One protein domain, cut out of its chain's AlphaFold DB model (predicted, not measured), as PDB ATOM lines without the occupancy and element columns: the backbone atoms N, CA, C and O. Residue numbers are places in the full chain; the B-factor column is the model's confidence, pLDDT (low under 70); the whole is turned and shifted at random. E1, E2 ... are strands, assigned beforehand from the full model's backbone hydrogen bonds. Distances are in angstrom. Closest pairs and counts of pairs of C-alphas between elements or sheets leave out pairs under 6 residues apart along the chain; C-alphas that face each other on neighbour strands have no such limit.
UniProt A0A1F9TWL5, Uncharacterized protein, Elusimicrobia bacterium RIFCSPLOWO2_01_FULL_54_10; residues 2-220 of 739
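What this domain is: This is residues 2 to 220 of the 739 residues of an uncharacterized protein of Elusimicrobia bacterium RIFCSPLOWO2_01_FULL_54_10 (UniProt A0A1F9TWL5). The chain is wound as a solenoid of broad stacked turns, walled by three parallel sheets. The wall E1 E3 E6 E9 E12 E15 E18 is partly face to face with both others, E2 E4 E7 E10 E13 E16 E19 and E5 E8 E11 E14 E17. A full turn, such as E3 E4 E5, gives one strand to each wall, and the next turn lays its strands beside these. The printed part has 219 residues with 19 named strands, E1 to E19 in order, and no named helix; the class is all strand, although the named strands hold only 92 residues. The whole is compact, with a radius of gyration of the C-alphas of 15.9 A and spans of 46 by 36 by 23 A.

How they stand to each other: One sheet of seven parallel strands runs E1, residues 2 to 6, E3, 36 to 41, E6, 68 to 73, E9, 102 to 107, E12, 135 to 140, E15, 167 to 172, and E18, 200 to 203; E1 and E18 are its edge strands. E3 and E6 stand at 2 degrees, with N 38 and O 69 within hydrogen-bond range at 2.8 A. The second parallel sheet runs E2, residues 16 to 22, E4, 49 to 56, E7, 82 to 88, E10, 120 to 122, E13, 153 to 155, E16, 184 to 186, and E19, 207 to 209, and it is twisted. In it E4 bends by 97 degrees at residue 52; between E4 and E7, N 83 and O 50 are within hydrogen-bond range at 2.8 A. The third parallel sheet runs E5, residues 60 to 63, E8, 93 to 96, E11, 127 to 130, E14, 158 to 161, and E17, 192 to 194. Between E5 and E8, N 61 and O 93 are within hydrogen-bond range at 2.9 A. The three form a stack of sheets, sheets face to face in turn. The parts of the first and second that face each other are 9.1 A centre to centre, with strands at 37 degrees; for the first and third these are 9.0 A and 35 degrees. The closest C-alphas of E3 and E4 are those of Thr 41 and Gly 52, 4.1 A apart. E13 runs on into E14 across a break of 2 residues, at 100 degrees. Short parallel pairings join residues 28 to 29 with 61 to 62 of E5, and 192 to 193 of E17 with 215 to 216.

Where its parts are: E1 begins at C-alpha 2 at (290.593, 238.486, 276.064) and is 13.9 A long from first to last C-alpha. In the same sheet E3 is 17.0 A long, E6 16.6 A, E9 16.5 A, E12 16.8 A and E15 16.4 A. E4, the longest strand by residues with 8, is 14.7 A long, beside E2 at 14.3 A and E7 at 14.9 A. E10 begins at C-alpha 120 at (299.228, 250.191, 261.938), and E19 ends at C-alpha 209 at (311.685, 254.043, 252.380).

The domain as a whole: The two C-alphas farthest apart are those of Ser 11 and Thr 197, at 49.4 A; those of Ala 2 and Ser 220 are 34.3 A apart. The printed part has no cut. The long links are E2 to E3, E9 to E10, E12 to E13 and E15 to E16. Mean pLDDT of the printed part is 93.1; residue 10, residues 12 to 14, residues 46 to 47 and residue 144 are under 70.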
ATOM      1  N   ALA A   2     291.177 237.739 277.178       94.56
ATOM      2  CA  ALA A   2     290.593 238.486 276.064       94.56
ATOM      3  C   ALA A   2     290.128 239.868 276.546       94.56
ATOM      4  O   ALA A   2     289.502 239.963 277.601       94.56
ATOM      5  N   VAL A   3     290.450 240.918 275.793       96.56
ATOM      6  CA  VAL A   3     290.026 242.302 276.042       96.56
ATOM      7  C   VAL A   3     289.347 242.825 274.786       96.56
ATOM      8  O   VAL A   3     289.925 242.752 273.705       96.56
ATOM      9  N   THR A   4     288.146 243.380 274.932       96.94
ATOM     10  CA  THR A   4     287.412 244.017 273.836       96.94
ATOM     11  C   THR A   4     286.954 245.405 274.260       96.94
ATOM     12  O   THR A   4     286.462 245.563 275.376       96.94
ATOM     13  N   GLY A   5     287.109 246.405 273.393       94.81
ATOM     14  CA  GLY A   5     286.663 247.766 273.676       94.81
ATOM     15  C   GLY A   5     286.238 248.544 272.432       94.81
ATOM     16  O   GLY A   5     286.791 248.352 271.347       94.81
ATOM     17  N   THR A   6     285.259 249.433 272.610       92.00
ATOM     18  CA  THR A   6     284.679 250.274 271.554       92.00
ATOM     19  C   THR A   6     284.703 251.733 271.997       92.00
ATOM     20  O   THR A   6     284.231 252.057 273.086       92.00
ATOM     21  N   GLY A   7     285.250 252.614 271.162       87.50
ATOM     22  CA  GLY A   7     285.348 254.041 271.445       87.50
ATOM     23  C   GLY A   7     284.095 254.795 271.013       87.50
ATOM     24  O   GLY A   7     283.718 254.717 269.852       87.50
ATOM     25  N   GLY A   8     283.497 255.578 271.915       79.31
ATOM     26  CA  GLY A   8     282.408 256.514 271.598       79.31
ATOM     27  C   GLY A   8     281.087 255.872 271.137       79.31
ATOM     28  O   GLY A   8     280.947 254.656 271.045       79.31
ATOM     29  N   ASN A   9     280.085 256.716 270.864       73.50
ATOM     30  CA  ASN A   9     278.829 256.321 270.210       73.50
ATOM     31  C   ASN A   9     278.855 256.796 268.747       73.50
ATOM     32  O   ASN A   9     279.392 257.866 268.462       73.50
ATOM     33  N   ALA A  10     278.215 256.055 267.839       69.69
ATOM     34  CA  ALA A  10     278.195 256.329 266.402       69.69
ATOM     35  C   ALA A  10     277.659 257.730 266.037       69.69
ATOM     36  O   ALA A  10     278.023 258.273 265.000       69.69
ATOM     37  N   SER A  11     276.830 258.335 266.896       70.25
ATOM     38  CA  SER A  11     276.266 259.683 266.718       70.25
ATOM     39  C   SER A  11     276.972 260.787 267.523       70.25
ATOM     40  O   SER A  11     276.479 261.912 267.568       70.25
ATOM     41  N   GLY A  12     278.059 260.472 268.239       65.62
ATOM     42  CA  GLY A  12     278.783 261.430 269.084       65.62
ATOM     43  C   GLY A  12     279.668 262.401 268.292       65.62
ATOM     44  O   GLY A  12     279.878 262.228 267.100       65.62
ATOM     45  N   SER A  13     280.222 263.418 268.956       67.81
ATOM     46  CA  SER A  13     281.172 264.386 268.370       67.81
ATOM     47  C   SER A  13     282.507 264.436 269.131       67.81
ATOM     48  O   SER A  13     283.134 265.491 269.216       67.81
ATOM     49  N   GLY A  14     282.901 263.326 269.770       69.12
ATOM     50  CA  GLY A  14     284.119 263.250 270.585       69.12
ATOM     51  C   GLY A  14     285.379 263.561 269.772       69.12
ATOM     52  O   GLY A  14     285.467 263.183 268.610       69.12
ATOM     53  N   THR A  15     286.346 264.262 270.373       78.06
ATOM     54  CA  THR A  15     287.581 264.691 269.690       78.06
ATOM     55  C   THR A  15     288.606 263.571 269.539       78.06
ATOM     56  O   THR A  15     289.291 263.532 268.524       78.06
ATOM     57  N   ASP A  16     288.688 262.660 270.513       87.38
ATOM     58  CA  ASP A  16     289.492 261.437 270.452       87.38
ATOM     59  C   ASP A  16     288.664 260.254 270.964       87.38
ATOM     60  O   ASP A  16     288.154 260.285 272.086       87.38
ATOM     61  N   ASN A  17     288.562 259.194 270.166       89.31
ATOM     62  CA  ASN A  17     287.816 257.988 270.511       89.31
ATOM     63  C   ASN A  17     288.759 256.782 270.545       89.31
ATOM     64  O   ASN A  17     289.512 256.549 269.598       89.31
ATOM     65  N   TYR A  18     288.701 255.998 271.622       92.31
ATOM     66  CA  TYR A  18     289.607 254.876 271.864       92.31
ATOM     67  C   TYR A  18     288.817 253.585 272.088       92.31
ATOM     68  O   TYR A  18     288.013 253.532 273.015       92.31
ATOM     69  N   GLY A  19     289.064 252.548 271.284       94.50
ATOM     70  CA  GLY A  19     288.530 251.208 271.531       94.50
ATOM     71  C   GLY A  19     289.180 250.569 272.754       94.50
ATOM     72  O   GLY A  19     288.544 250.376 273.785       94.50
ATOM     73  N   VAL A  20     290.483 250.303 272.666       97.31
ATOM     74  CA  VAL A  20     291.322 249.863 273.789       97.31
ATOM     75  C   VAL A  20     292.447 250.872 273.999       97.31
ATOM     76  O   VAL A  20     293.202 251.162 273.073       97.31
ATOM     77  N   HIS A  21     292.572 251.391 275.223       96.12
ATOM     78  CA  HIS A  21     293.542 252.427 275.577       96.12
ATOM     79  C   HIS A  21     294.483 251.964 276.694       96.12
ATOM     80  O   HIS A  21     294.099 251.885 277.857       96.12
ATOM     81  N   CYS A  22     295.731 251.680 276.332       96.75
ATOM     82  CA  CYS A  22     296.776 251.222 277.239       96.75
ATOM     83  C   CYS A  22     297.734 252.379 277.585       96.75
ATOM     84  O   CYS A  22     298.476 252.849 276.721       96.75
ATOM     85  N   LEU A  23     297.694 252.841 278.845       95.50
ATOM     86  CA  LEU A  23     298.460 253.996 279.361       95.50
ATOM     87  C   LEU A  23     299.379 253.671 280.543       95.50
ATOM     88  O   LEU A  23     300.066 254.553 281.048       95.50
ATOM     89  N   THR A  24     299.385 252.431 281.019       94.75
ATOM     90  CA  THR A  24     300.212 252.005 282.150       94.75
ATOM     91  C   THR A  24     301.090 250.831 281.751       94.75
ATOM     92  O   THR A  24     300.717 250.007 280.909       94.75
ATOM     93  N   ALA A  25     302.265 250.736 282.371       92.94
ATOM     94  CA  ALA A  25     303.113 249.567 282.206       92.94
ATOM     95  C   ALA A  25     302.327 248.308 282.600       92.94
ATOM     96  O   ALA A  25     301.637 248.290 283.619       92.94
ATOM     97  N   ASN A  26     302.432 247.272 281.775       91.50
ATOM     98  CA  ASN A  26     301.746 245.992 281.919       91.50
ATOM     99  C   ASN A  26     300.217 246.116 282.010       91.50
ATOM    100  O   ASN A  26     299.568 245.317 282.682       91.50
ATOM    101  N   CYS A  27     299.629 247.109 281.336       94.69
ATOM    102  CA  CYS A  27     298.176 247.293 281.281       94.69
ATOM    103  C   CYS A  27     297.445 246.015 280.841       94.69
ATOM    104  O   CYS A  27     296.384 245.698 281.375       94.69
ATOM    105  N   ILE A  28     298.023 245.272 279.891       95.81
ATOM    106  CA  ILE A  28     297.533 243.961 279.465       95.81
ATOM    107  C   ILE A  28     298.727 243.005 279.421       95.81
ATOM    108  O   ILE A  28     299.661 243.220 278.655       95.81
ATOM    109  N   GLN A  29     298.707 241.943 280.225       94.50
ATOM    110  CA  GLN A  29     299.842 241.028 280.337       94.50
ATOM    111  C   GLN A  29     299.406 239.572 280.512       94.50
ATOM    112  O   GLN A  29     298.458 239.273 281.236       94.50
ATOM    113  N   THR A  30     300.180 238.652 279.932       92.69
ATOM    114  CA  THR A  30     300.250 237.250 280.371       92.69
ATOM    115  C   THR A  30     301.674 236.912 280.829       92.69
ATOM    116  O   THR A  30     302.653 237.321 280.212       92.69
ATOM    117  N   THR A  31     301.817 236.191 281.943       87.50
ATOM    118  CA  THR A  31     303.120 235.863 282.566       87.50
ATOM    119  C   THR A  31     303.644 234.468 282.210       87.50
ATOM    120  O   THR A  31     304.702 234.071 282.688       87.50
ATOM    121  N   SER A  32     302.912 233.709 281.393       88.12
ATOM    122  CA  SER A  32     303.242 232.333 280.999       88.12
ATOM    123  C   SER A  32     302.766 232.076 279.558       88.12
ATOM    124  O   SER A  32     302.697 233.000 278.749       88.12
ATOM    125  N   THR A  33     302.406 230.838 279.224       90.06
ATOM    126  CA  THR A  33     302.006 230.382 277.882       90.06
ATOM    127  C   THR A  33     300.549 230.692 277.512       90.06
ATOM    128  O   THR A  33     300.069 230.267 276.462       90.06
ATOM    129  N   GLY A  34     299.822 231.430 278.355       91.75
ATOM    130  CA  GLY A  34     298.421 231.777 278.116       91.75
ATOM    131  C   GLY A  34     298.234 232.673 276.888       91.75
ATOM    132  O   GLY A  34     298.956 233.649 276.713       91.75
ATOM    133  N   ILE A  35     297.231 232.371 276.063       95.62
ATOM    134  CA  ILE A  35     296.891 233.177 274.880       95.62
ATOM    135  C   ILE A  35     296.334 234.539 275.312       95.62
ATOM    136  O   ILE A  35     295.511 234.621 276.236       95.62
ATOM    137  N   LEU A  36     296.746 235.596 274.613       97.19
ATOM    138  CA  LEU A  36     296.254 236.956 274.795       97.19
ATOM    139  C   LEU A  36     295.569 237.470 273.524       97.19
ATOM    140  O   LEU A  36     296.180 237.511 272.462       97.19
ATOM    141  N   THR A  37     294.328 237.931 273.648       98.06
ATOM    142  CA  THR A  37     293.578 238.560 272.552       98.06
ATOM    143  C   THR A  37     293.147 239.966 272.954       98.06
ATOM    144  O   THR A  37     292.554 240.154 274.015       98.06
ATOM    145  N   VAL A  38     293.432 240.958 272.112       98.50
ATOM    146  CA  VAL A  38     293.028 242.355 272.303       98.50
ATOM    147  C   VAL A  38     292.305 242.823 271.050       98.50
ATOM    148  O   VAL A  38     292.879 242.801 269.967       98.50
ATOM    149  N   THR A  39     291.063 243.270 271.191       98.38
ATOM    150  CA  THR A  39     290.246 243.771 270.083       98.38
ATOM    151  C   THR A  39     289.728 245.162 270.411       98.38
ATOM    152  O   THR A  39     288.992 245.341 271.377       98.38
ATOM    153  N   GLY A  40     290.109 246.159 269.623       97.31
ATOM    154  CA  GLY A  40     289.690 247.541 269.826       97.31
ATOM    155  C   GLY A  40     289.092 248.149 268.567       97.31
ATOM    156  O   GLY A  40     289.665 248.017 267.485       97.31
ATOM    157  N   THR A  41     287.966 248.842 268.711       94.50
ATOM    158  CA  THR A  41     287.286 249.544 267.614       94.50
ATOM    159  C   THR A  41     287.096 251.020 267.966       94.50
ATOM    160  O   THR A  41     286.552 251.336 269.021       94.50
ATOM    161  N   GLY A  42     287.556 251.929 267.104       90.44
ATOM    162  CA  GLY A  42     287.312 253.368 267.224       90.44
ATOM    163  C   GLY A  42     285.850 253.737 266.942       90.44
ATOM    164  O   GLY A  42     285.051 252.894 266.539       90.44
ATOM    165  N   SER A  43     285.483 255.004 267.140       86.50
ATOM    166  CA  SER A  43     284.096 255.447 266.925       86.50
ATOM    167  C   SER A  43     283.744 255.529 265.440       86.50
ATOM    168  O   SER A  43     284.556 255.948 264.623       86.50
ATOM    169  N   ALA A  44     282.495 255.215 265.089       80.12
ATOM    170  CA  ALA A  44     281.939 255.504 263.761       80.12
ATOM    171  C   ALA A  44     281.538 256.987 263.579       80.12
ATOM    172  O   ALA A  44     281.086 257.380 262.507       80.12
ATOM    173  N   SER A  45     281.673 257.814 264.621       74.38
ATOM    174  CA  SER A  45     281.303 259.231 264.587       74.38
ATOM    175  C   SER A  45     282.176 260.066 263.656       74.38
ATOM    176  O   SER A  45     283.387 259.890 263.632       74.38
ATOM    177  N   SER A  46     281.594 261.078 263.008       69.19
ATOM    178  CA  SER A  46     282.295 262.046 262.145       69.19
ATOM    179  C   SER A  46     283.248 263.006 262.874       69.19
ATOM    180  O   SER A  46     283.985 263.743 262.218       69.19
ATOM    181  N   GLY A  47     283.238 263.028 264.211       64.44
ATOM    182  CA  GLY A  47     284.142 263.838 265.024       64.44
ATOM    183  C   GLY A  47     285.448 263.113 265.358       64.44
ATOM    184  O   GLY A  47     285.418 261.998 265.874       64.44
ATOM    185  N   GLY A  48     286.576 263.788 265.120       75.06
ATOM    186  CA  GLY A  48     287.833 263.527 265.824       75.06
ATOM    187  C   GLY A  48     288.742 262.414 265.295       75.06
ATOM    188  O   GLY A  48     288.549 261.876 264.207       75.06
ATOM    189  N   THR A  49     289.765 262.112 266.097       88.06
ATOM    190  CA  THR A  49     290.735 261.031 265.901       88.06
ATOM    191  C   THR A  49     290.173 259.717 266.433       88.06
ATOM    192  O   THR A  49     289.677 259.667 267.560       88.06
ATOM    193  N   ASN A  50     290.291 258.624 265.679       90.62
ATOM    194  CA  ASN A  50     289.698 257.343 266.067       90.62
ATOM    195  C   ASN A  50     290.751 256.241 266.136       90.62
ATOM    196  O   ASN A  50     291.337 255.877 265.120       90.62
ATOM    197  N   TYR A  51     290.960 255.681 267.325       94.00
ATOM    198  CA  TYR A  51     291.914 254.607 267.571       94.00
ATOM    199  C   TYR A  51     291.190 253.302 267.894       94.00
ATOM    200  O   TYR A  51     290.388 253.256 268.828       94.00
ATOM    201  N   GLY A  52     291.528 252.225 267.186       96.12
ATOM    202  CA  GLY A  52     291.116 250.880 267.573       96.12
ATOM    203  C   GLY A  52     291.819 250.450 268.852       96.12
ATOM    204  O   GLY A  52     291.212 250.387 269.917       96.12
ATOM    205  N   VAL A  53     293.126 250.221 268.758       98.38
ATOM    206  CA  VAL A  53     294.005 249.937 269.898       98.38
ATOM    207  C   VAL A  53     295.097 250.996 269.955       98.38
ATOM    208  O   VAL A  53     295.817 251.198 268.979       98.38
ATOM    209  N   ILE A  54     295.262 251.655 271.101       97.62
ATOM    210  CA  ILE A  54     296.386 252.558 271.353       97.62
ATOM    211  C   ILE A  54     297.203 252.074 272.553       97.62
ATOM    212  O   ILE A  54     296.670 251.775 273.622       97.62
ATOM    213  N   VAL A  55     298.519 252.033 272.370       98.44
ATOM    214  CA  VAL A  55     299.522 251.811 273.411       98.44
ATOM    215  C   VAL A  55     300.374 253.069 273.473       98.44
ATOM    216  O   VAL A  55     301.089 253.388 272.522       98.44
ATOM    217  N   ARG A  56     300.254 253.822 274.565       97.06
ATOM    218  CA  ARG A  56     300.920 255.118 274.726       97.06
ATOM    219  C   ARG A  56     301.676 255.166 276.038       97.06
ATOM    220  O   ARG A  56     301.177 254.654 277.034       97.06
ATOM    221  N   THR A  57     302.857 255.783 276.036       94.69
ATOM    222  CA  THR A  57     303.765 255.883 277.192       94.69
ATOM    223  C   THR A  57     303.058 256.037 278.540       94.69
ATOM    224  O   THR A  57     302.248 256.960 278.678       94.69
ATOM    225  N   PRO A  58     303.431 255.237 279.559       95.12
ATOM    226  CA  PRO A  58     304.339 254.070 279.554       95.12
ATOM    227  C   PRO A  58     303.635 252.724 279.244       95.12
ATOM    228  O   PRO A  58     304.037 251.682 279.753       95.12
ATOM    229  N   GLY A  59     302.543 252.746 278.477       97.62
ATOM    230  CA  GLY A  59     301.685 251.599 278.176       97.62
ATOM    231  C   GLY A  59     302.417 250.372 277.631       97.62
ATOM    232  O   GLY A  59     303.219 250.492 276.708       97.62
ATOM    233  N   SER A  60     302.094 249.172 278.123       97.56
ATOM    234  CA  SER A  60     302.548 247.939 277.470       97.56
ATOM    235  C   SER A  60     301.510 246.815 277.404       97.56
ATOM    236  O   SER A  60     300.666 246.657 278.291       97.56
ATOM    237  N   ILE A  61     301.582 246.046 276.310       97.81
ATOM    238  CA  ILE A  61     300.856 244.792 276.077       97.81
ATOM    239  C   ILE A  61     301.895 243.674 275.944       97.81
ATOM    240  O   ILE A  61     302.665 243.673 274.982       97.81
ATOM    241  N   THR A  62     301.961 242.751 276.903       96.69
ATOM    242  CA  THR A  62     303.079 241.797 276.997       96.69
ATOM    243  C   THR A  62     302.651 240.338 277.176       96.69
ATOM    244  O   THR A  62     301.636 240.021 277.801       96.69
ATOM    245  N   ALA A  63     303.454 239.417 276.645       96.06
ATOM    246  CA  ALA A  63     303.362 237.982 276.904       96.06
ATOM    247  C   ALA A  63     304.750 237.374 277.146       96.06
ATOM    248  O   ALA A  63     305.759 237.897 276.675       96.06
ATOM    249  N   ALA A  64     304.794 236.252 277.867       93.00
ATOM    250  CA  ALA A  64     306.029 235.535 278.206       93.00
ATOM    251  C   ALA A  64     306.157 234.170 277.498       93.00
ATOM    252  O   ALA A  64     306.824 233.267 277.995       93.00
ATOM    253  N   GLY A  65     305.490 233.993 276.352       91.94
ATOM    254  CA  GLY A  65     305.513 232.749 275.573       91.94
ATOM    255  C   GLY A  65     304.160 232.320 275.005       91.94
ATOM    256  O   GLY A  65     304.122 231.523 274.073       91.94
ATOM    257  N   GLY A  66     303.044 232.846 275.516       95.75
ATOM    258  CA  GLY A  66     301.722 232.632 274.918       95.75
ATOM    259  C   GLY A  66     301.525 233.445 273.640       95.75
ATOM    260  O   GLY A  66     302.098 234.524 273.506       95.75
ATOM    261  N   ALA A  67     300.731 232.951 272.687       97.12
ATOM    262  CA  ALA A  67     300.436 233.689 271.456       97.12
ATOM    263  C   ALA A  67     299.622 234.963 271.745       97.12
ATOM    264  O   ALA A  67     298.687 234.937 272.551       97.12
ATOM    265  N   MET A  68     299.955 236.062 271.065       98.44
ATOM    266  CA  MET A  68     299.224 237.326 271.141       98.44
ATOM    267  C   MET A  68     298.515 237.635 269.823       98.44
ATOM    268  O   MET A  68     299.127 237.586 268.759       98.44
ATOM    269  N   THR A  69     297.247 238.027 269.899       98.56
ATOM    270  CA  THR A  69     296.467 238.542 268.768       98.56
ATOM    271  C   THR A  69     295.944 239.928 269.115       98.56
ATOM    272  O   THR A  69     295.193 240.083 270.076       98.56
ATOM    273  N   ILE A  70     296.335 240.937 268.342       98.75
ATOM    274  CA  ILE A  70     295.899 242.323 268.511       98.75
ATOM    275  C   ILE A  70     295.157 242.746 267.248       98.75
ATOM    276  O   ILE A  70     295.747 242.830 266.177       98.75
ATOM    277  N   THR A  71     293.874 243.049 267.377       98.62
ATOM    278  CA  THR A  71     293.030 243.532 266.286       98.62
ATOM    279  C   THR A  71     292.558 244.940 266.607       98.62
ATOM    280  O   THR A  71     291.788 245.146 267.540       98.62
ATOM    281  N   GLY A  72     293.017 245.917 265.836       98.12
ATOM    282  CA  GLY A  72     292.609 247.305 265.967       98.12
ATOM    283  C   GLY A  72     291.911 247.790 264.708       98.12
ATOM    284  O   GLY A  72     292.465 247.694 263.617       98.12
ATOM    285  N   THR A  73     290.706 248.327 264.850       95.50
ATOM    286  CA  THR A  73     289.972 249.004 263.773       95.50
ATOM    287  C   THR A  73     289.787 250.464 264.157       95.50
ATOM    288  O   THR A  73     289.271 250.739 265.236       95.50
ATOM    289  N   GLY A  74     290.224 251.394 263.313       91.88
ATOM    290  CA  GLY A  74     289.968 252.821 263.458       91.88
ATOM    291  C   GLY A  74     288.477 253.140 263.326       91.88
ATOM    292  O   GLY A  74     287.620 252.260 263.385       91.88
ATOM    293  N   GLY A  75     288.146 254.417 263.180       86.19
ATOM    294  CA  GLY A  75     286.760 254.839 263.012       86.19
ATOM    295  C   GLY A  75     286.286 254.715 261.569       86.19
ATOM    296  O   GLY A  75     286.957 255.212 260.667       86.19
ATOM    297  N   ASN A  76     285.093 254.151 261.354       77.25
ATOM    298  CA  ASN A  76     284.385 254.175 260.062       77.25
ATOM    299  C   ASN A  76     283.786 255.565 259.782       77.25
ATOM    300  O   ASN A  76     282.597 255.700 259.496       77.25
ATOM    301  N   SER A  77     284.588 256.611 259.956       73.81
ATOM    302  CA  SER A  77     284.140 257.998 259.949       73.81
ATOM    303  C   SER A  77     284.619 258.759 258.713       73.81
ATOM    304  O   SER A  77     285.468 258.292 257.950       73.81
ATOM    305  N   SER A  78     284.075 259.962 258.528       78.19
ATOM    306  CA  SER A  78     284.607 260.956 257.592       78.19
ATOM    307  C   SER A  78     285.731 261.820 258.182       78.19
ATOM    308  O   SER A  78     286.281 262.659 257.474       78.19
ATOM    309  N   GLY A  79     286.035 261.678 259.478       80.25
ATOM    310  CA  GLY A  79     287.134 262.390 260.135       80.25
ATOM    311  C   GLY A  79     288.489 261.830 259.706       80.25
ATOM    312  O   GLY A  79     288.561 260.711 259.218       80.25
ATOM    313  N   SER A  80     289.564 262.600 259.870       86.69
ATOM    314  CA  SER A  80     290.941 262.141 259.619       86.69
ATOM    315  C   SER A  80     291.524 261.404 260.831       86.69
ATOM    316  O   SER A  80     291.002 261.497 261.938       86.69
ATOM    317  N   ASN A  81     292.691 260.777 260.662       90.62
ATOM    318  CA  ASN A  81     293.436 260.083 261.717       90.62
ATOM    319  C   ASN A  81     292.728 258.834 262.266       90.62
ATOM    320  O   ASN A  81     292.780 258.557 263.467       90.62
ATOM    321  N   ASN A  82     292.100 258.045 261.404       91.56
ATOM    322  CA  ASN A  82     291.539 256.766 261.811       91.56
ATOM    323  C   ASN A  82     292.652 255.711 261.829       91.56
ATOM    324  O   ASN A  82     293.194 255.333 260.792       91.56
ATOM    325  N   ARG A  83     293.055 255.269 263.022       94.81
ATOM    326  CA  ARG A  83     294.169 254.331 263.200       94.81
ATOM    327  C   ARG A  83     293.682 253.019 263.783       94.81
ATOM    328  O   ARG A  83     293.096 253.004 264.863       94.81
ATOM    329  N   GLY A  84     293.986 251.916 263.107       97.00
ATOM    330  CA  GLY A  84     293.697 250.580 263.613       97.00
ATOM    331  C   GLY A  84     294.459 250.319 264.905       97.00
ATOM    332  O   GLY A  84     293.864 250.226 265.980       97.00
ATOM    333  N   VAL A  85     295.785 250.275 264.810       98.69
ATOM    334  CA  VAL A  85     296.689 250.113 265.955       98.69
ATOM    335  C   VAL A  85     297.707 251.253 265.983       98.69
ATOM    336  O   VAL A  85     298.337 251.554 264.970       98.69
ATOM    337  N   LEU A  86     297.893 251.883 267.143       98.25
ATOM    338  CA  LEU A  86     298.914 252.905 267.384       98.25
ATOM    339  C   LEU A  86     299.796 252.515 268.573       98.25
ATOM    340  O   LEU A  86     299.289 252.323 269.674       98.25
ATOM    341  N   VAL A  87     301.112 252.492 268.376       98.56
ATOM    342  CA  VAL A  87     302.107 252.376 269.454       98.56
ATOM    343  C   VAL A  87     302.961 253.641 269.445       98.56
ATOM    344  O   VAL A  87     303.566 253.945 268.419       98.56
ATOM    345  N   THR A  88     302.970 254.423 270.527       97.69
ATOM    346  CA  THR A  88     303.602 255.758 270.524       97.69
ATOM    347  C   THR A  88     304.192 256.175 271.871       97.69
ATOM    348  O   THR A  88     303.591 255.973 272.928       97.69
ATOM    349  N   GLY A  89     305.354 256.827 271.807       95.00
ATOM    350  CA  GLY A  89     306.063 257.402 272.943       95.00
ATOM    351  C   GLY A  89     307.036 256.433 273.623       95.00
ATOM    352  O   GLY A  89     306.961 255.216 273.468       95.00
ATOM    353  N   ALA A  90     307.973 256.988 274.399       89.19
ATOM    354  CA  ALA A  90     308.998 256.226 275.110       89.19
ATOM    355  C   ALA A  90     308.388 255.141 276.020       89.19
ATOM    356  O   ALA A  90     307.442 255.409 276.758       89.19
ATOM    357  N   ALA A  91     308.931 253.924 275.980       90.06
ATOM    358  CA  ALA A  91     308.444 252.761 276.734       90.06
ATOM    359  C   ALA A  91     307.031 252.256 276.365       90.06
ATOM    360  O   ALA A  91     306.508 251.395 277.069       90.06
ATOM    361  N   ALA A  92     306.428 252.724 275.264       97.81
ATOM    362  CA  ALA A  92     305.237 252.087 274.711       97.81
ATOM    363  C   ALA A  92     305.622 250.783 273.993       97.81
ATOM    364  O   ALA A  92     306.355 250.820 273.004       97.81
ATOM    365  N   VAL A  93     305.157 249.631 274.488       97.69
ATOM    366  CA  VAL A  93     305.636 248.321 274.007       97.69
ATOM    367  C   VAL A  93     304.502 247.331 273.757       97.69
ATOM    368  O   VAL A  93     303.641 247.129 274.610       97.69
ATOM    369  N   ILE A  94     304.555 246.638 272.621       98.50
ATOM    370  CA  ILE A  94     303.875 245.354 272.422       98.50
ATOM    371  C   ILE A  94     304.958 244.280 272.309       98.50
ATOM    372  O   ILE A  94     305.747 244.324 271.366       98.50
ATOM    373  N   SER A  95     305.043 243.332 273.247       97.50
ATOM    374  CA  SER A  95     306.142 242.357 273.220       97.50
ATOM    375  C   SER A  95     305.819 240.938 273.669       97.50
ATOM    376  O   SER A  95     304.990 240.709 274.545       97.50
ATOM    377  N   ASN A  96     306.528 239.976 273.074       96.56
ATOM    378  CA  ASN A  96     306.556 238.587 273.513       96.56
ATOM    379  C   ASN A  96     307.997 238.178 273.806       96.56
ATOM    380  O   ASN A  96     308.828 238.153 272.896       96.56
ATOM    381  N   THR A  97     308.304 237.890 275.068       93.88
ATOM    382  CA  THR A  97     309.669 237.545 275.491       93.88
ATOM    383  C   THR A  97     309.997 236.059 275.355       93.88
ATOM    384  O   THR A  97     311.152 235.689 275.529       93.88
ATOM    385  N   GLY A  98     309.006 235.214 275.044       90.25
ATOM    386  CA  GLY A  98     309.194 233.783 274.799       90.25
ATOM    387  C   GLY A  98     309.035 233.400 273.324       90.25
ATOM    388  O   GLY A  98     309.178 234.219 272.417       90.25
ATOM    389  N   SER A  99     308.676 232.138 273.085       93.88
ATOM    390  CA  SER A  99     308.458 231.570 271.744       93.88
ATOM    391  C   SER A  99     307.060 231.826 271.162       93.88
ATOM    392  O   SER A  99     306.738 231.339 270.079       93.88
ATOM    393  N   GLY A 100     306.205 232.555 271.881       96.69
ATOM    394  CA  GLY A 100     304.845 232.859 271.448       96.69
ATOM    395  C   GLY A 100     304.823 233.856 270.295       96.69
ATOM    396  O   GLY A 100     305.609 234.803 270.253       96.69
ATOM    397  N   THR A 101     303.899 233.667 269.359       97.88
ATOM    398  CA  THR A 101     303.739 234.583 268.227       97.88
ATOM    399  C   THR A 101     303.093 235.902 268.647       97.88
ATOM    400  O   THR A 101     302.443 236.004 269.693       97.88
ATOM    401  N   ILE A 102     303.244 236.919 267.804       98.69
ATOM    402  CA  ILE A 102     302.418 238.126 267.823       98.69
ATOM    403  C   ILE A 102     301.778 238.261 266.448       98.69
ATOM    404  O   ILE A 102     302.478 238.323 265.443       98.69
ATOM    405  N   SER A 103     300.455 238.347 266.407       98.62
ATOM    406  CA  SER A 103     299.683 238.655 265.209       98.62
ATOM    407  C   SER A 103     298.955 239.979 265.407       98.62
ATOM    408  O   SER A 103     298.199 240.136 266.366       98.62
ATOM    409  N   ILE A 104     299.207 240.942 264.524       98.88
ATOM    410  CA  ILE A 104     298.585 242.263 264.548       98.88
ATOM    411  C   ILE A 104     297.758 242.440 263.287       98.88
ATOM    412  O   ILE A 104     298.288 242.368 262.179       98.88
ATOM    413  N   THR A 105     296.479 242.743 263.465       98.75
ATOM    414  CA  THR A 105     295.580 243.170 262.398       98.75
ATOM    415  C   THR A 105     295.168 244.615 262.639       98.75
ATOM    416  O   THR A 105     294.535 244.916 263.649       98.75
ATOM    417  N   GLY A 106     295.536 245.514 261.730       98.12
ATOM    418  CA  GLY A 106     295.243 246.942 261.838       98.12
ATOM    419  C   GLY A 106     294.409 247.442 260.664       98.12
ATOM    420  O   GLY A 106     294.842 247.340 259.526       98.12
ATOM    421  N   ASN A 107     293.238 248.016 260.904       95.88
ATOM    422  CA  ASN A 107     292.424 248.630 259.856       95.88
ATOM    423  C   ASN A 107     292.240 250.120 260.149       95.88
ATOM    424  O   ASN A 107     291.649 250.453 261.170       95.88
ATOM    425  N   GLY A 108     292.731 251.010 259.283       93.31
ATOM    426  CA  GLY A 108     292.531 252.455 259.420       93.31
ATOM    427  C   GLY A 108     291.056 252.837 259.297       93.31
ATOM    428  O   GLY A 108     290.570 253.636 260.079       93.31
ATOM    429  N   ALA A 109     290.312 252.173 258.412       89.38
ATOM    430  CA  ALA A 109     288.847 252.181 258.322       89.38
ATOM    431  C   ALA A 109     288.122 253.504 257.970       89.38
ATOM    432  O   ALA A 109     286.902 253.479 257.834       89.38
ATOM    433  N   GLY A 110     288.815 254.627 257.744       86.38
ATOM    434  CA  GLY A 110     288.186 255.847 257.204       86.38
ATOM    435  C   GLY A 110     287.463 255.587 255.868       86.38
ATOM    436  O   GLY A 110     287.925 254.773 255.070       86.38
ATOM    437  N   ILE A 111     286.323 256.241 255.614       79.19
ATOM    438  CA  ILE A 111     285.422 255.895 254.484       79.19
ATOM    439  C   ILE A 111     285.172 257.029 253.471       79.19
ATOM    440  O   ILE A 111     284.352 256.868 252.571       79.19
ATOM    441  N   THR A 112     285.842 258.181 253.601       80.25
ATOM    442  CA  THR A 112     285.705 259.336 252.675       80.25
ATOM    443  C   THR A 112     287.076 259.990 252.402       80.25
ATOM    444  O   THR A 112     288.086 259.305 252.525       80.25
ATOM    445  N   ASN A 113     287.161 261.289 252.064       80.88
ATOM    446  CA  ASN A 113     288.417 262.037 251.830       80.88
ATOM    447  C   ASN A 113     289.294 262.223 253.099       80.88
ATOM    448  O   ASN A 113     290.013 263.215 253.226       80.88
ATOM    449  N   SER A 114     289.215 261.308 254.062       85.12
ATOM    450  CA  SER A 114     290.002 261.296 255.288       85.12
ATOM    451  C   SER A 114     291.476 260.978 255.002       85.12
ATOM    452  O   SER A 114     291.806 260.248 254.064       85.12
ATOM    453  N   GLY A 115     292.366 261.596 255.781       88.44
ATOM    454  CA  GLY A 115     293.816 261.418 255.681       88.44
ATOM    455  C   GLY A 115     294.439 260.948 256.995       88.44
ATOM    456  O   GLY A 115     293.827 261.061 258.058       88.44
ATOM    457  N   SER A 116     295.694 260.494 256.948       91.50
ATOM    458  CA  SER A 116     296.393 259.882 258.095       91.50
ATOM    459  C   SER A 116     295.695 258.631 258.647       91.50
ATOM    460  O   SER A 116     295.785 258.348 259.851       91.50
ATOM    461  N   ASP A 117     294.992 257.896 257.782       93.12
ATOM    462  CA  ASP A 117     294.248 256.703 258.164       93.12
ATOM    463  C   ASP A 117     295.138 255.464 258.099       93.12
ATOM    464  O   ASP A 117     295.276 254.816 257.058       93.12
ATOM    465  N   TYR A 118     295.772 255.144 259.225       96.25
ATOM    466  CA  TYR A 118     296.767 254.081 259.306       96.25
ATOM    467  C   TYR A 118     296.164 252.749 259.745       96.25
ATOM    468  O   TYR A 118     295.502 252.682 260.777       96.25
ATOM    469  N   GLY A 119     296.481 251.657 259.055       97.75
ATOM    470  CA  GLY A 119     296.201 250.323 259.590       97.75
ATOM    471  C   GLY A 119     296.975 250.089 260.890       97.75
ATOM    472  O   GLY A 119     296.392 249.888 261.957       97.75
ATOM    473  N   LEU A 120     298.300 250.208 260.811       98.69
ATOM    474  CA  LEU A 120     299.228 250.191 261.938       98.69
ATOM    475  C   LEU A 120     300.152 251.410 261.868       98.69
ATOM    476  O   LEU A 120     300.794 251.647 260.846       98.69
ATOM    477  N   ARG A 121     300.291 252.131 262.983       98.31
ATOM    478  CA  ARG A 121     301.320 253.158 263.180       98.31
ATOM    479  C   ARG A 121     302.189 252.831 264.389       98.31
ATOM    480  O   ARG A 121     301.689 252.751 265.509       98.31
ATOM    481  N   VAL A 122     303.495 252.723 264.167       98.56
ATOM    482  CA  VAL A 122     304.509 252.631 265.225       98.56
ATOM    483  C   VAL A 122     305.323 253.913 265.199       98.56
ATOM    484  O   VAL A 122     306.129 254.131 264.298       98.56
ATOM    485  N   ASP A 123     305.032 254.791 266.149       96.69
ATOM    486  CA  ASP A 123     305.563 256.145 266.210       96.69
ATOM    487  C   ASP A 123     306.820 256.229 267.084       96.69
ATOM    488  O   ASP A 123     307.132 255.284 267.808       96.69
ATOM    489  N   THR A 124     307.511 257.372 267.069       94.44
ATOM    490  CA  THR A 124     308.735 257.613 267.851       94.44
ATOM    491  C   THR A 124     308.638 257.083 269.289       94.44
ATOM    492  O   THR A 124     307.757 257.473 270.059       94.44
ATOM    493  N   GLY A 125     309.570 256.197 269.655       92.19
ATOM    494  CA  GLY A 125     309.672 255.575 270.981       92.19
ATOM    495  C   GLY A 125     308.830 254.308 271.180       92.19
ATOM    496  O   GLY A 125     309.098 253.570 272.128       92.19
ATOM    497  N   GLY A 126     307.863 254.040 270.295       97.56
ATOM    498  CA  GLY A 126     307.029 252.843 270.321       97.56
ATOM    499  C   GLY A 126     307.741 251.617 269.748       97.56
ATOM    500  O   GLY A 126     308.381 251.693 268.703       97.56
ATOM    501  N   ILE A 127     307.617 250.466 270.409       98.12
ATOM    502  CA  ILE A 127     308.299 249.230 269.997       98.12
ATOM    503  C   ILE A 127     307.305 248.078 269.909       98.12
ATOM    504  O   ILE A 127     306.511 247.847 270.820       98.12
ATOM    505  N   ILE A 128     307.405 247.302 268.832       98.69
ATOM    506  CA  ILE A 128     306.770 245.988 268.727       98.69
ATOM    507  C   ILE A 128     307.875 244.941 268.601       98.69
ATOM    508  O   ILE A 128     308.723 245.067 267.718       98.69
ATOM    509  N   SER A 129     307.911 243.932 269.476       98.12
ATOM    510  CA  SER A 129     309.010 242.958 269.459       98.12
ATOM    511  C   SER A 129     308.658 241.537 269.888       98.12
ATOM    512  O   SER A 129     308.020 241.346 270.920       98.12
ATOM    513  N   THR A 130     309.197 240.537 269.195       97.50
ATOM    514  CA  THR A 130     309.267 239.147 269.687       97.50
ATOM    515  C   THR A 130     310.710 238.683 269.862       97.50
ATOM    516  O   THR A 130     311.623 239.251 269.263       97.50
ATOM    517  N   VAL A 131     310.928 237.648 270.678       96.75
ATOM    518  CA  VAL A 131     312.220 236.945 270.730       96.75
ATOM    519  C   VAL A 131     312.221 235.819 269.696       96.75
ATOM    520  O   VAL A 131     312.689 236.028 268.577       96.75
ATOM    521  N   ASP A 132     311.633 234.666 270.024       95.75
ATOM    522  CA  ASP A 132     311.699 233.464 269.176       95.75
ATOM    523  C   ASP A 132     310.416 233.201 268.386       95.75
ATOM    524  O   ASP A 132     310.434 232.501 267.375       95.75
ATOM    525  N   GLY A 133     309.291 233.768 268.826       97.50
ATOM    526  CA  GLY A 133     308.025 233.653 268.113       97.50
ATOM    527  C   GLY A 133     307.950 234.561 266.888       97.50
ATOM    528  O   GLY A 133     308.499 235.663 266.868       97.50
ATOM    529  N   ASN A 134     307.218 234.124 265.865       98.31
ATOM    530  CA  ASN A 134     306.977 234.941 264.676       98.31
ATOM    531  C   ASN A 134     306.142 236.185 265.010       98.31
ATOM    532  O   ASN A 134     305.180 236.121 265.781       98.31
ATOM    533  N   LEU A 135     306.489 237.298 264.371       98.81
ATOM    534  CA  LEU A 135     305.771 238.562 264.419       98.81
ATOM    535  C   LEU A 135     305.123 238.810 263.057       98.81
ATOM    536  O   LEU A 135     305.805 239.016 262.055       98.81
ATOM    537  N   THR A 136     303.798 238.773 263.011       98.81
ATOM    538  CA  THR A 136     303.013 238.969 261.792       98.81
ATOM    539  C   THR A 136     302.166 240.226 261.915       98.81
ATOM    540  O   THR A 136     301.396 240.377 262.859       98.81
ATOM    541  N   VAL A 137     302.282 241.115 260.936       98.88
ATOM    542  CA  VAL A 137     301.476 242.324 260.791       98.88
ATOM    543  C   VAL A 137     300.665 242.206 259.507       98.88
ATOM    544  O   VAL A 137     301.216 241.917 258.450       98.88
ATOM    545  N   SER A 138     299.368 242.464 259.587       98.62
ATOM    546  CA  SER A 138     298.486 242.654 258.441       98.62
ATOM    547  C   SER A 138     297.713 243.942 258.661       98.62
ATOM    548  O   SER A 138     296.915 244.035 259.594       98.62
ATOM    549  N   ALA A 139     298.001 244.971 257.874       98.56
ATOM    550  CA  ALA A 139     297.417 246.274 258.113       98.56
ATOM    551  C   ALA A 139     296.999 246.992 256.831       98.56
ATOM    552  O   ALA A 139     297.750 247.045 255.859       98.56
ATOM    553  N   THR A 140     295.803 247.571 256.866       97.06
ATOM    554  CA  THR A 140     295.156 248.246 255.743       97.06
ATOM    555  C   THR A 140     294.908 249.703 256.099       97.06
ATOM    556  O   THR A 140     294.314 249.990 257.141       97.06
ATOM    557  N   GLY A 141     295.366 250.623 255.250       94.69
ATOM    558  CA  GLY A 141     295.064 252.046 255.390       94.69
ATOM    559  C   GLY A 141     293.581 252.324 255.147       94.69
ATOM    560  O   GLY A 141     292.923 251.594 254.409       94.69
ATOM    561  N   GLY A 142     293.045 253.362 255.782       88.62
ATOM    562  CA  GLY A 142     291.678 253.831 255.528       88.62
ATOM    563  C   GLY A 142     291.613 254.882 254.419       88.62
ATOM    564  O   GLY A 142     292.600 255.153 253.748       88.62
ATOM    565  N   GLY A 143     290.446 255.481 254.235       79.56
ATOM    566  CA  GLY A 143     290.193 256.565 253.290       79.56
ATOM    567  C   GLY A 143     289.610 256.073 251.964       79.56
ATOM    568  O   GLY A 143     290.058 255.083 251.386       79.56
ATOM    569  N   ALA A 144     288.604 256.790 251.464       68.94
ATOM    570  CA  ALA A 144     288.033 256.642 250.130       68.94
ATOM    571  C   ALA A 144     287.933 258.027 249.460       68.94
ATOM    572  O   ALA A 144     287.110 258.850 249.842       68.94
ATOM    573  N   GLY A 145     288.774 258.306 248.459       73.12
ATOM    574  CA  GLY A 145     288.846 259.620 247.794       73.12
ATOM    575  C   GLY A 145     290.216 260.285 247.969       73.12
ATOM    576  O   GLY A 145     291.180 259.578 248.181       73.12
ATOM    577  N   THR A 146     290.373 261.608 247.870       77.81
ATOM    578  CA  THR A 146     291.685 262.292 247.687       77.81
ATOM    579  C   THR A 146     292.538 262.485 248.956       77.81
ATOM    580  O   THR A 146     293.407 263.357 248.980       77.81
ATOM    581  N   GLY A 147     292.275 261.739 250.029       82.25
ATOM    582  CA  GLY A 147     293.037 261.832 251.281       82.25
ATOM    583  C   GLY A 147     294.511 261.432 251.123       82.25
ATOM    584  O   GLY A 147     294.863 260.661 250.225       82.25
ATOM    585  N   THR A 148     295.376 261.963 251.991       89.56
ATOM    586  CA  THR A 148     296.829 261.703 251.986       89.56
ATOM    587  C   THR A 148     297.282 260.983 253.254       89.56
ATOM    588  O   THR A 148     296.628 261.060 254.298       89.56
ATOM    589  N   ALA A 149     298.435 260.313 253.184       91.81
ATOM    590  CA  ALA A 149     298.996 259.513 254.271       91.81
ATOM    591  C   ALA A 149     298.056 258.394 254.768       91.81
ATOM    592  O   ALA A 149     297.893 258.166 255.959       91.81
ATOM    593  N   ASN A 150     297.432 257.667 253.857       93.69
ATOM    594  CA  ASN A 150     296.569 256.527 254.137       93.69
ATOM    595  C   ASN A 150     297.372 255.231 254.030       93.69
ATOM    596  O   ASN A 150     297.325 254.509 253.028       93.69
ATOM    597  N   TYR A 151     298.190 254.978 255.055       97.00
ATOM    598  CA  TYR A 151     299.152 253.878 255.051       97.00
ATOM    599  C   TYR A 151     298.593 252.579 255.622       97.00
ATOM    600  O   TYR A 151     297.933 252.582 256.657       97.00
ATOM    601  N   GLY A 152     298.940 251.446 255.010       97.94
ATOM    602  CA  GLY A 152     298.743 250.144 255.652       97.94
ATOM    603  C   GLY A 152     299.559 250.067 256.937       97.94
ATOM    604  O   GLY A 152     299.014 249.986 258.037       97.94
ATOM    605  N   VAL A 153     300.875 250.193 256.792       98.81
ATOM    606  CA  VAL A 153     301.844 250.210 257.890       98.81
ATOM    607  C   VAL A 153     302.710 251.461 257.795       98.81
ATOM    608  O   VAL A 153     303.332 251.709 256.763       98.81
ATOM    609  N   TYR A 154     302.794 252.218 258.887       98.56
ATOM    610  CA  TYR A 154     303.708 253.347 259.047       98.56
ATOM    611  C   TYR A 154     304.624 253.137 260.250       98.56
ATOM    612  O   TYR A 154     304.140 252.920 261.364       98.56
ATOM    613  N   VAL A 155     305.937 253.234 260.041       98.56
ATOM    614  CA  VAL A 155     306.932 253.075 261.110       98.56
ATOM    615  C   VAL A 155     307.907 254.245 261.138       98.56
ATOM    616  O   VAL A 155     308.692 254.428 260.214       98.56
ATOM    617  N   SER A 156     307.900 254.989 262.241       97.81
ATOM    618  CA  SER A 156     308.926 255.969 262.634       97.81
ATOM    619  C   SER A 156     309.645 255.564 263.936       97.81
ATOM    620  O   SER A 156     310.379 256.357 264.522       97.81
ATOM    621  N   SER A 157     309.476 254.309 264.374       97.62
ATOM    622  CA  SER A 157     310.314 253.654 265.389       97.62
ATOM    623  C   SER A 157     310.688 252.223 264.972       97.62
ATOM    624  O   SER A 157     311.353 252.095 263.956       97.62
ATOM    625  N   THR A 158     310.309 251.153 265.686       98.00
ATOM    626  CA  THR A 158     310.777 249.789 265.352       98.00
ATOM    627  C   THR A 158     309.724 248.699 265.560       98.00
ATOM    628  O   THR A 158     309.070 248.615 266.602       98.00
ATOM    629  N   ILE A 159     309.658 247.784 264.592       98.75
ATOM    630  CA  ILE A 159     309.040 246.460 264.674       98.75
ATOM    631  C   ILE A 159     310.158 245.432 264.481       98.75
ATOM    632  O   ILE A 159     310.829 245.449 263.447       98.75
ATOM    633  N   LYS A 160     310.394 244.559 265.467       98.50
ATOM    634  CA  LYS A 160     311.564 243.673 265.440       98.50
ATOM    635  C   LYS A 160     311.354 242.256 265.945       98.50
ATOM    636  O   LYS A 160     310.476 242.003 266.763       98.50
ATOM    637  N   THR A 161     312.247 241.361 265.544       98.31
ATOM    638  CA  THR A 161     312.479 240.089 266.240       98.31
ATOM    639  C   THR A 161     313.934 239.995 266.699       98.31
ATOM    640  O   THR A 161     314.840 240.498 266.027       98.31
ATOM    641  N   THR A 162     314.178 239.414 267.877       97.25
ATOM    642  CA  THR A 162     315.529 239.386 268.473       97.25
ATOM    643  C   THR A 162     316.167 238.004 268.572       97.25
ATOM    644  O   THR A 162     317.369 237.920 268.807       97.25
ATOM    645  N   GLY A 163     315.386 236.940 268.394       96.31
ATOM    646  CA  GLY A 163     315.827 235.545 268.362       96.31
ATOM    647  C   GLY A 163     315.515 234.897 267.013       96.31
ATOM    648  O   GLY A 163     315.759 235.490 265.960       96.31
ATOM    649  N   THR A 164     314.966 233.682 267.034       96.19
ATOM    650  CA  THR A 164     314.700 232.900 265.810       96.19
ATOM    651  C   THR A 164     313.422 233.296 265.066       96.19
ATOM    652  O   THR A 164     313.154 232.771 263.986       96.19
ATOM    653  N   GLY A 165     312.599 234.177 265.640       97.62
ATOM    654  CA  GLY A 165     311.302 234.545 265.076       97.62
ATOM    655  C   GLY A 165     311.424 235.338 263.775       97.62
ATOM    656  O   GLY A 165     312.266 236.227 263.651       97.62
ATOM    657  N   ASN A 166     310.547 235.061 262.813       98.50
ATOM    658  CA  ASN A 166     310.457 235.820 261.564       98.50
ATOM    659  C   ASN A 166     309.548 237.045 261.712       98.50
ATOM    660  O   ASN A 166     308.562 237.007 262.453       98.50
ATOM    661  N   LEU A 167     309.829 238.096 260.941       98.88
ATOM    662  CA  LEU A 167     308.961 239.259 260.779       98.88
ATOM    663  C   LEU A 167     308.258 239.196 259.418       98.88
ATOM    664  O   LEU A 167     308.902 239.239 258.375       98.88
ATOM    665  N   SER A 168     306.929 239.139 259.414       98.81
ATOM    666  CA  SER A 168     306.118 239.221 258.197       98.81
ATOM    667  C   SER A 168     305.192 240.428 258.269       98.81
ATOM    668  O   SER A 168     304.390 240.538 259.194       98.81
ATOM    669  N   VAL A 169     305.297 241.340 257.306       98.94
ATOM    670  CA  VAL A 169     304.520 242.579 257.255       98.94
ATOM    671  C   VAL A 169     303.743 242.640 255.952       98.94
ATOM    672  O   VAL A 169     304.321 242.794 254.883       98.94
ATOM    673  N   THR A 170     302.424 242.562 256.051       98.88
ATOM    674  CA  THR A 170     301.498 242.864 254.962       98.88
ATOM    675  C   THR A 170     300.934 244.259 255.171       98.88
ATOM    676  O   THR A 170     300.232 244.498 256.153       98.88
ATOM    677  N   GLY A 171     301.254 245.178 254.266       98.56
ATOM    678  CA  GLY A 171     300.740 246.541 254.273       98.56
ATOM    679  C   GLY A 171     299.925 246.801 253.015       98.56
ATOM    680  O   GLY A 171     300.440 246.687 251.908       98.56
ATOM    681  N   ILE A 172     298.657 247.157 253.179       97.62
ATOM    682  CA  ILE A 172     297.738 247.451 252.077       97.62
ATOM    683  C   ILE A 172     297.445 248.946 252.114       97.62
ATOM    684  O   ILE A 172     297.022 249.476 253.144       97.62
ATOM    685  N   ARG A 173     297.706 249.647 251.005       94.69
ATOM    686  CA  ARG A 173     297.446 251.091 250.920       94.69
ATOM    687  C   ARG A 173     295.950 251.361 251.098       94.69
ATOM    688  O   ARG A 173     295.132 250.591 250.597       94.69
ATOM    689  N   GLY A 174     295.607 252.449 251.779       91.56
ATOM    690  CA  GLY A 174     294.239 252.959 251.766       91.56
ATOM    691  C   GLY A 174     293.882 253.590 250.419       91.56
ATOM    692  O   GLY A 174     294.714 253.669 249.509       91.56
ATOM    693  N   GLY A 175     292.637 254.044 250.277       85.50
ATOM    694  CA  GLY A 175     292.219 254.788 249.094       85.50
ATOM    695  C   GLY A 175     292.878 256.170 249.011       85.50
ATOM    696  O   GLY A 175     293.264 256.760 250.021       85.50
ATOM    697  N   GLY A 176     292.978 256.686 247.784       80.25
ATOM    698  CA  GLY A 176     293.418 258.048 247.474       80.25
ATOM    699  C   GLY A 176     294.603 258.165 246.542       80.25
ATOM    700  O   GLY A 176     294.860 257.256 245.756       80.25
ATOM    701  N   ASP A 177     295.264 259.325 246.571       79.56
ATOM    702  CA  ASP A 177     296.363 259.644 245.656       79.56
ATOM    703  C   ASP A 177     297.507 258.631 245.806       79.56
ATOM    704  O   ASP A 177     298.090 258.468 246.879       79.56
ATOM    705  N   THR A 178     297.843 257.945 244.718       79.12
ATOM    706  CA  THR A 178     298.884 256.915 244.685       79.12
ATOM    707  C   THR A 178     300.289 257.465 244.933       79.12
ATOM    708  O   THR A 178     301.185 256.687 245.243       79.12
ATOM    709  N   ALA A 179     300.499 258.782 244.815       83.62
ATOM    710  CA  ALA A 179     301.791 259.416 245.068       83.62
ATOM    711  C   ALA A 179     302.069 259.677 246.557       83.62
ATOM    712  O   ALA A 179     303.224 259.837 246.941       83.62
ATOM    713  N   THR A 180     301.034 259.736 247.399       88.12
ATOM    714  CA  THR A 180     301.158 260.102 248.823       88.12
ATOM    715  C   THR A 180     300.654 259.018 249.774       88.12
ATOM    716  O   THR A 180     300.702 259.192 250.994       88.12
ATOM    717  N   ASN A 181     300.197 257.888 249.229       92.69
ATOM    718  CA  ASN A 181     299.635 256.767 249.970       92.69
ATOM    719  C   ASN A 181     300.380 255.467 249.636       92.69
ATOM    720  O   ASN A 181     300.458 255.036 248.485       92.69
ATOM    721  N   TYR A 182     300.896 254.811 250.671       96.44
ATOM    722  CA  TYR A 182     301.718 253.605 250.573       96.44
ATOM    723  C   TYR A 182     301.127 252.452 251.380       96.44
ATOM    724  O   TYR A 182     300.596 252.661 252.467       96.44
ATOM    725  N   GLY A 183     301.260 251.215 250.909       97.75
ATOM    726  CA  GLY A 183     300.939 250.059 251.746       97.75
ATOM    727  C   GLY A 183     301.907 249.947 252.919       97.75
ATOM    728  O   GLY A 183     301.482 249.695 254.045       97.75
ATOM    729  N   VAL A 184     303.186 250.248 252.685       98.75
ATOM    730  CA  VAL A 184     304.231 250.294 253.714       98.75
ATOM    731  C   VAL A 184     305.032 251.588 253.590       98.75
ATOM    732  O   VAL A 184     305.544 251.902 252.521       98.75
ATOM    733  N   ASN A 185     305.191 252.316 254.691       98.38
ATOM    734  CA  ASN A 185     306.075 253.474 254.789       98.38
ATOM    735  C   ASN A 185     306.976 253.333 256.024       98.38
ATOM    736  O   ASN A 185     306.486 253.269 257.155       98.38
ATOM    737  N   VAL A 186     308.289 253.281 255.800       98.62
ATOM    738  CA  VAL A 186     309.296 253.210 256.862       98.62
ATOM    739  C   VAL A 186     310.140 254.478 256.843       98.62
ATOM    740  O   VAL A 186     310.937 254.716 255.939       98.62
ATOM    741  N   ALA A 187     309.966 255.293 257.877       98.00
ATOM    742  CA  ALA A 187     310.527 256.633 257.982       98.00
ATOM    743  C   ALA A 187     311.804 256.702 258.842       98.00
ATOM    744  O   ALA A 187     312.299 257.794 259.105       98.00
ATOM    745  N   ILE A 188     312.326 255.565 259.316       97.88
ATOM    746  CA  ILE A 188     313.473 255.510 260.237       97.88
ATOM    747  C   ILE A 188     314.342 254.267 260.015       97.88
ATOM    748  O   ILE A 188     313.846 253.209 259.621       97.88
ATOM    749  N   ALA A 189     315.649 254.378 260.259       98.00
ATOM    750  CA  ALA A 189     316.544 253.221 260.272       98.00
ATOM    751  C   ALA A 189     316.079 252.171 261.294       98.00
ATOM    752  O   ALA A 189     315.639 252.507 262.392       98.00
ATOM    753  N   ASN A 190     316.238 250.899 260.941       97.94
ATOM    754  CA  ASN A 190     315.799 249.733 261.702       97.94
ATOM    755  C   ASN A 190     314.290 249.734 262.001       97.94
ATOM    756  O   ASN A 190     313.851 249.232 263.039       97.94
ATOM    757  N   GLY A 191     313.492 250.298 261.089       98.44
ATOM    758  CA  GLY A 191     312.038 250.299 261.196       98.44
ATOM    759  C   GLY A 191     311.467 248.887 261.203       98.44
ATOM    760  O   GLY A 191     310.696 248.538 262.095       98.44
ATOM    761  N   PHE A 192     311.916 248.053 260.267       98.88
ATOM    762  CA  PHE A 192     311.772 246.601 260.340       98.88
ATOM    763  C   PHE A 192     313.139 245.990 260.604       98.88
ATOM    764  O   PHE A 192     314.089 246.285 259.878       98.88
ATOM    765  N   GLN A 193     313.251 245.154 261.635       98.62
ATOM    766  CA  GLN A 193     314.547 244.629 262.052       98.62
ATOM    767  C   GLN A 193     314.472 243.176 262.521       98.62
ATOM    768  O   GLN A 193     313.619 242.820 263.329       98.62
ATOM    769  N   THR A 194     315.425 242.353 262.106       98.44
ATOM    770  CA  THR A 194     315.786 241.138 262.849       98.44
ATOM    771  C   THR A 194     317.196 241.333 263.410       98.44
ATOM    772  O   THR A 194     318.005 242.025 262.801       98.44
ATOM    773  N   THR A 195     317.499 240.823 264.608       97.25
ATOM    774  CA  THR A 195     318.849 240.965 265.214       97.25
ATOM    775  C   THR A 195     319.567 239.635 265.434       97.25
ATOM    776  O   THR A 195     320.656 239.608 266.001       97.25
ATOM    777  N   SER A 196     318.951 238.531 265.016       96.56
ATOM    778  CA  SER A 196     319.508 237.177 265.053       96.56
ATOM    779  C   SER A 196     319.100 236.447 263.767       96.56
ATOM    780  O   SER A 196     319.127 237.047 262.705       96.56
ATOM    781  N   THR A 197     318.714 235.178 263.797       95.06
ATOM    782  CA  THR A 197     318.523 234.365 262.580       95.06
ATOM    783  C   THR A 197     317.197 234.590 261.841       95.06
ATOM    784  O   THR A 197     317.008 234.043 260.756       95.06
ATOM    785  N   GLY A 198     316.286 235.395 262.396       97.06
ATOM    786  CA  GLY A 198     314.990 235.701 261.792       97.06
ATOM    787  C   GLY A 198     315.076 236.356 260.408       97.06
ATOM    788  O   GLY A 198     315.953 237.181 260.130       97.06
ATOM    789  N   THR A 199     314.116 236.019 259.550       98.62
ATOM    790  CA  THR A 199     313.922 236.615 258.217       98.62
ATOM    791  C   THR A 199     312.905 237.753 258.249       98.62
ATOM    792  O   THR A 199     312.080 237.840 259.167       98.62
ATOM    793  N   ILE A 200     312.931 238.606 257.222       98.94
ATOM    794  CA  ILE A 200     311.904 239.629 257.000       98.94
ATOM    795  C   ILE A 200     311.175 239.351 255.683       98.94
ATOM    796  O   ILE A 200     311.793 239.155 254.641       98.94
ATOM    797  N   THR A 201     309.845 239.375 255.711       98.94
ATOM    798  CA  THR A 201     308.991 239.359 254.517       98.94
ATOM    799  C   THR A 201     308.093 240.588 254.508       98.94
ATOM    800  O   THR A 201     307.325 240.791 255.446       98.94
ATOM    801  N   VAL A 202     308.146 241.384 253.442       98.94
ATOM    802  CA  VAL A 202     307.279 242.543 253.212       98.94
ATOM    803  C   VAL A 202     306.373 242.273 252.015       98.94
ATOM    804  O   VAL A 202     306.838 241.927 250.930       98.94
ATOM    805  N   ILE A 203     305.068 242.419 252.222       98.88
ATOM    806  CA  ILE A 203     304.019 242.150 251.240       98.88
ATOM    807  C   ILE A 203     303.223 243.440 251.062       98.88
ATOM    808  O   ILE A 203     302.482 243.849 251.955       98.88
ATOM    809  N   THR A 204     303.419 244.120 249.938       98.69
ATOM    810  CA  THR A 204     302.759 245.396 249.642       98.69
ATOM    811  C   THR A 204     302.834 245.698 248.158       98.69
ATOM    812  O   THR A 204     303.813 245.355 247.504       98.69
ATOM    813  N   ASP A 205     301.831 246.392 247.635       97.62
ATOM    814  CA  ASP A 205     301.871 246.898 246.262       97.62
ATOM    815  C   ASP A 205     302.606 248.230 246.153       97.62
ATOM    816  O   ASP A 205     303.050 248.579 245.074       97.62
ATOM    817  N   THR A 206     302.729 248.995 247.242       97.19
ATOM    818  CA  THR A 206     303.430 250.288 247.242       97.19
ATOM    819  C   THR A 206     304.255 250.451 248.514       97.19
ATOM    820  O   THR A 206     303.789 250.155 249.621       97.19
ATOM    821  N   ILE A 207     305.497 250.916 248.370       97.94
ATOM    822  CA  ILE A 207     306.440 251.071 249.478       97.94
ATOM    823  C   ILE A 207     307.155 252.418 249.406       97.94
ATOM    824  O   ILE A 207     307.509 252.881 248.324       97.94
ATOM    825  N   LEU A 208     307.373 253.032 250.567       98.06
ATOM    826  CA  LEU A 208     308.229 254.202 250.735       98.06
ATOM    827  C   LEU A 208     309.274 253.919 251.815       98.06
ATOM    828  O   LEU A 208     308.922 253.552 252.937       98.06
ATOM    829  N   LEU A 209     310.543 254.126 251.470       98.56
ATOM    830  CA  LEU A 209     311.685 254.043 252.380       98.56
ATOM    831  C   LEU A 209     312.392 255.409 252.399       98.56
ATOM    832  O   LEU A 209     312.696 255.962 251.343       98.56
ATOM    833  N   ALA A 210     312.622 255.968 253.584       97.62
ATOM    834  CA  ALA A 210     313.177 257.306 253.777       97.62
ATOM    835  C   ALA A 210     314.701 257.365 253.999       97.62
ATOM    836  O   ALA A 210     315.291 258.419 253.774       97.62
ATOM    837  N   GLN A 211     315.345 256.297 254.486       97.25
ATOM    838  CA  GLN A 211     316.776 256.317 254.820       97.25
ATOM    839  C   GLN A 211     317.414 254.923 254.890       97.25
ATOM    840  O   GLN A 211     316.732 253.904 254.959       97.25
ATOM    841  N   ALA A 212     318.751 254.889 254.947       97.50
ATOM    842  CA  ALA A 212     319.527 253.657 255.074       97.50
ATOM    843  C   ALA A 212     319.034 252.760 256.225       97.50
ATOM    844  O   ALA A 212     318.689 253.244 257.309       97.50
ATOM    845  N   ASN A 213     319.059 251.446 255.988       97.88
ATOM    846  CA  ASN A 213     318.650 250.403 256.930       97.88
ATOM    847  C   ASN A 213     317.182 250.477 257.376       97.88
ATOM    848  O   ASN A 213     316.864 249.978 258.452       97.88
ATOM    849  N   ASN A 214     316.270 251.092 256.615       98.62
ATOM    850  CA  ASN A 214     314.843 251.064 256.956       98.62
ATOM    851  C   ASN A 214     314.320 249.635 257.148       98.62
ATOM    852  O   ASN A 214     313.562 249.382 258.087       98.62
ATOM    853  N   ILE A 215     314.757 248.712 256.292       98.81
ATOM    854  CA  ILE A 215     314.533 247.278 256.462       98.81
ATOM    855  C   ILE A 215     315.890 246.627 256.691       98.81
ATOM    856  O   ILE A 215     316.723 246.615 255.789       98.81
ATOM    857  N   ASN A 216     316.105 246.096 257.890       98.44
ATOM    858  CA  ASN A 216     317.364 245.485 258.290       98.44
ATOM    859  C   ASN A 216     317.154 244.026 258.693       98.44
ATOM    860  O   ASN A 216     316.829 243.720 259.841       98.44
ATOM    861  N   SER A 217     317.301 243.131 257.722       98.50
ATOM    862  CA  SER A 217     317.212 241.693 257.939       98.50
ATOM    863  C   SER A 217     318.607 241.122 258.187       98.50
ATOM    864  O   SER A 217     319.535 241.384 257.432       98.50
ATOM    865  N   ILE A 218     318.774 240.302 259.218       97.88
ATOM    866  CA  ILE A 218     319.986 239.485 259.383       97.88
ATOM    867  C   ILE A 218     319.847 238.162 258.618       97.88
ATOM    868  O   ILE A 218     320.831 237.647 258.096       97.88
ATOM    869  N   GLY A 219     318.628 237.629 258.498       98.25
ATOM    870  CA  GLY A 219     318.307 236.527 257.593       98.25
ATOM    871  C   GLY A 219     317.981 237.004 256.175       98.25
ATOM    872  O   GLY A 219     318.222 238.157 255.803       98.25
ATOM    873  N   SER A 220     317.356 236.125 255.391       98.50
ATOM    874  CA  SER A 220     316.841 236.466 254.060       98.50
ATOM    875  C   SER A 220     315.732 237.514 254.126       98.50
ATOM    876  O   SER A 220     314.941 237.549 255.072       98.50
TER     877      SER A 220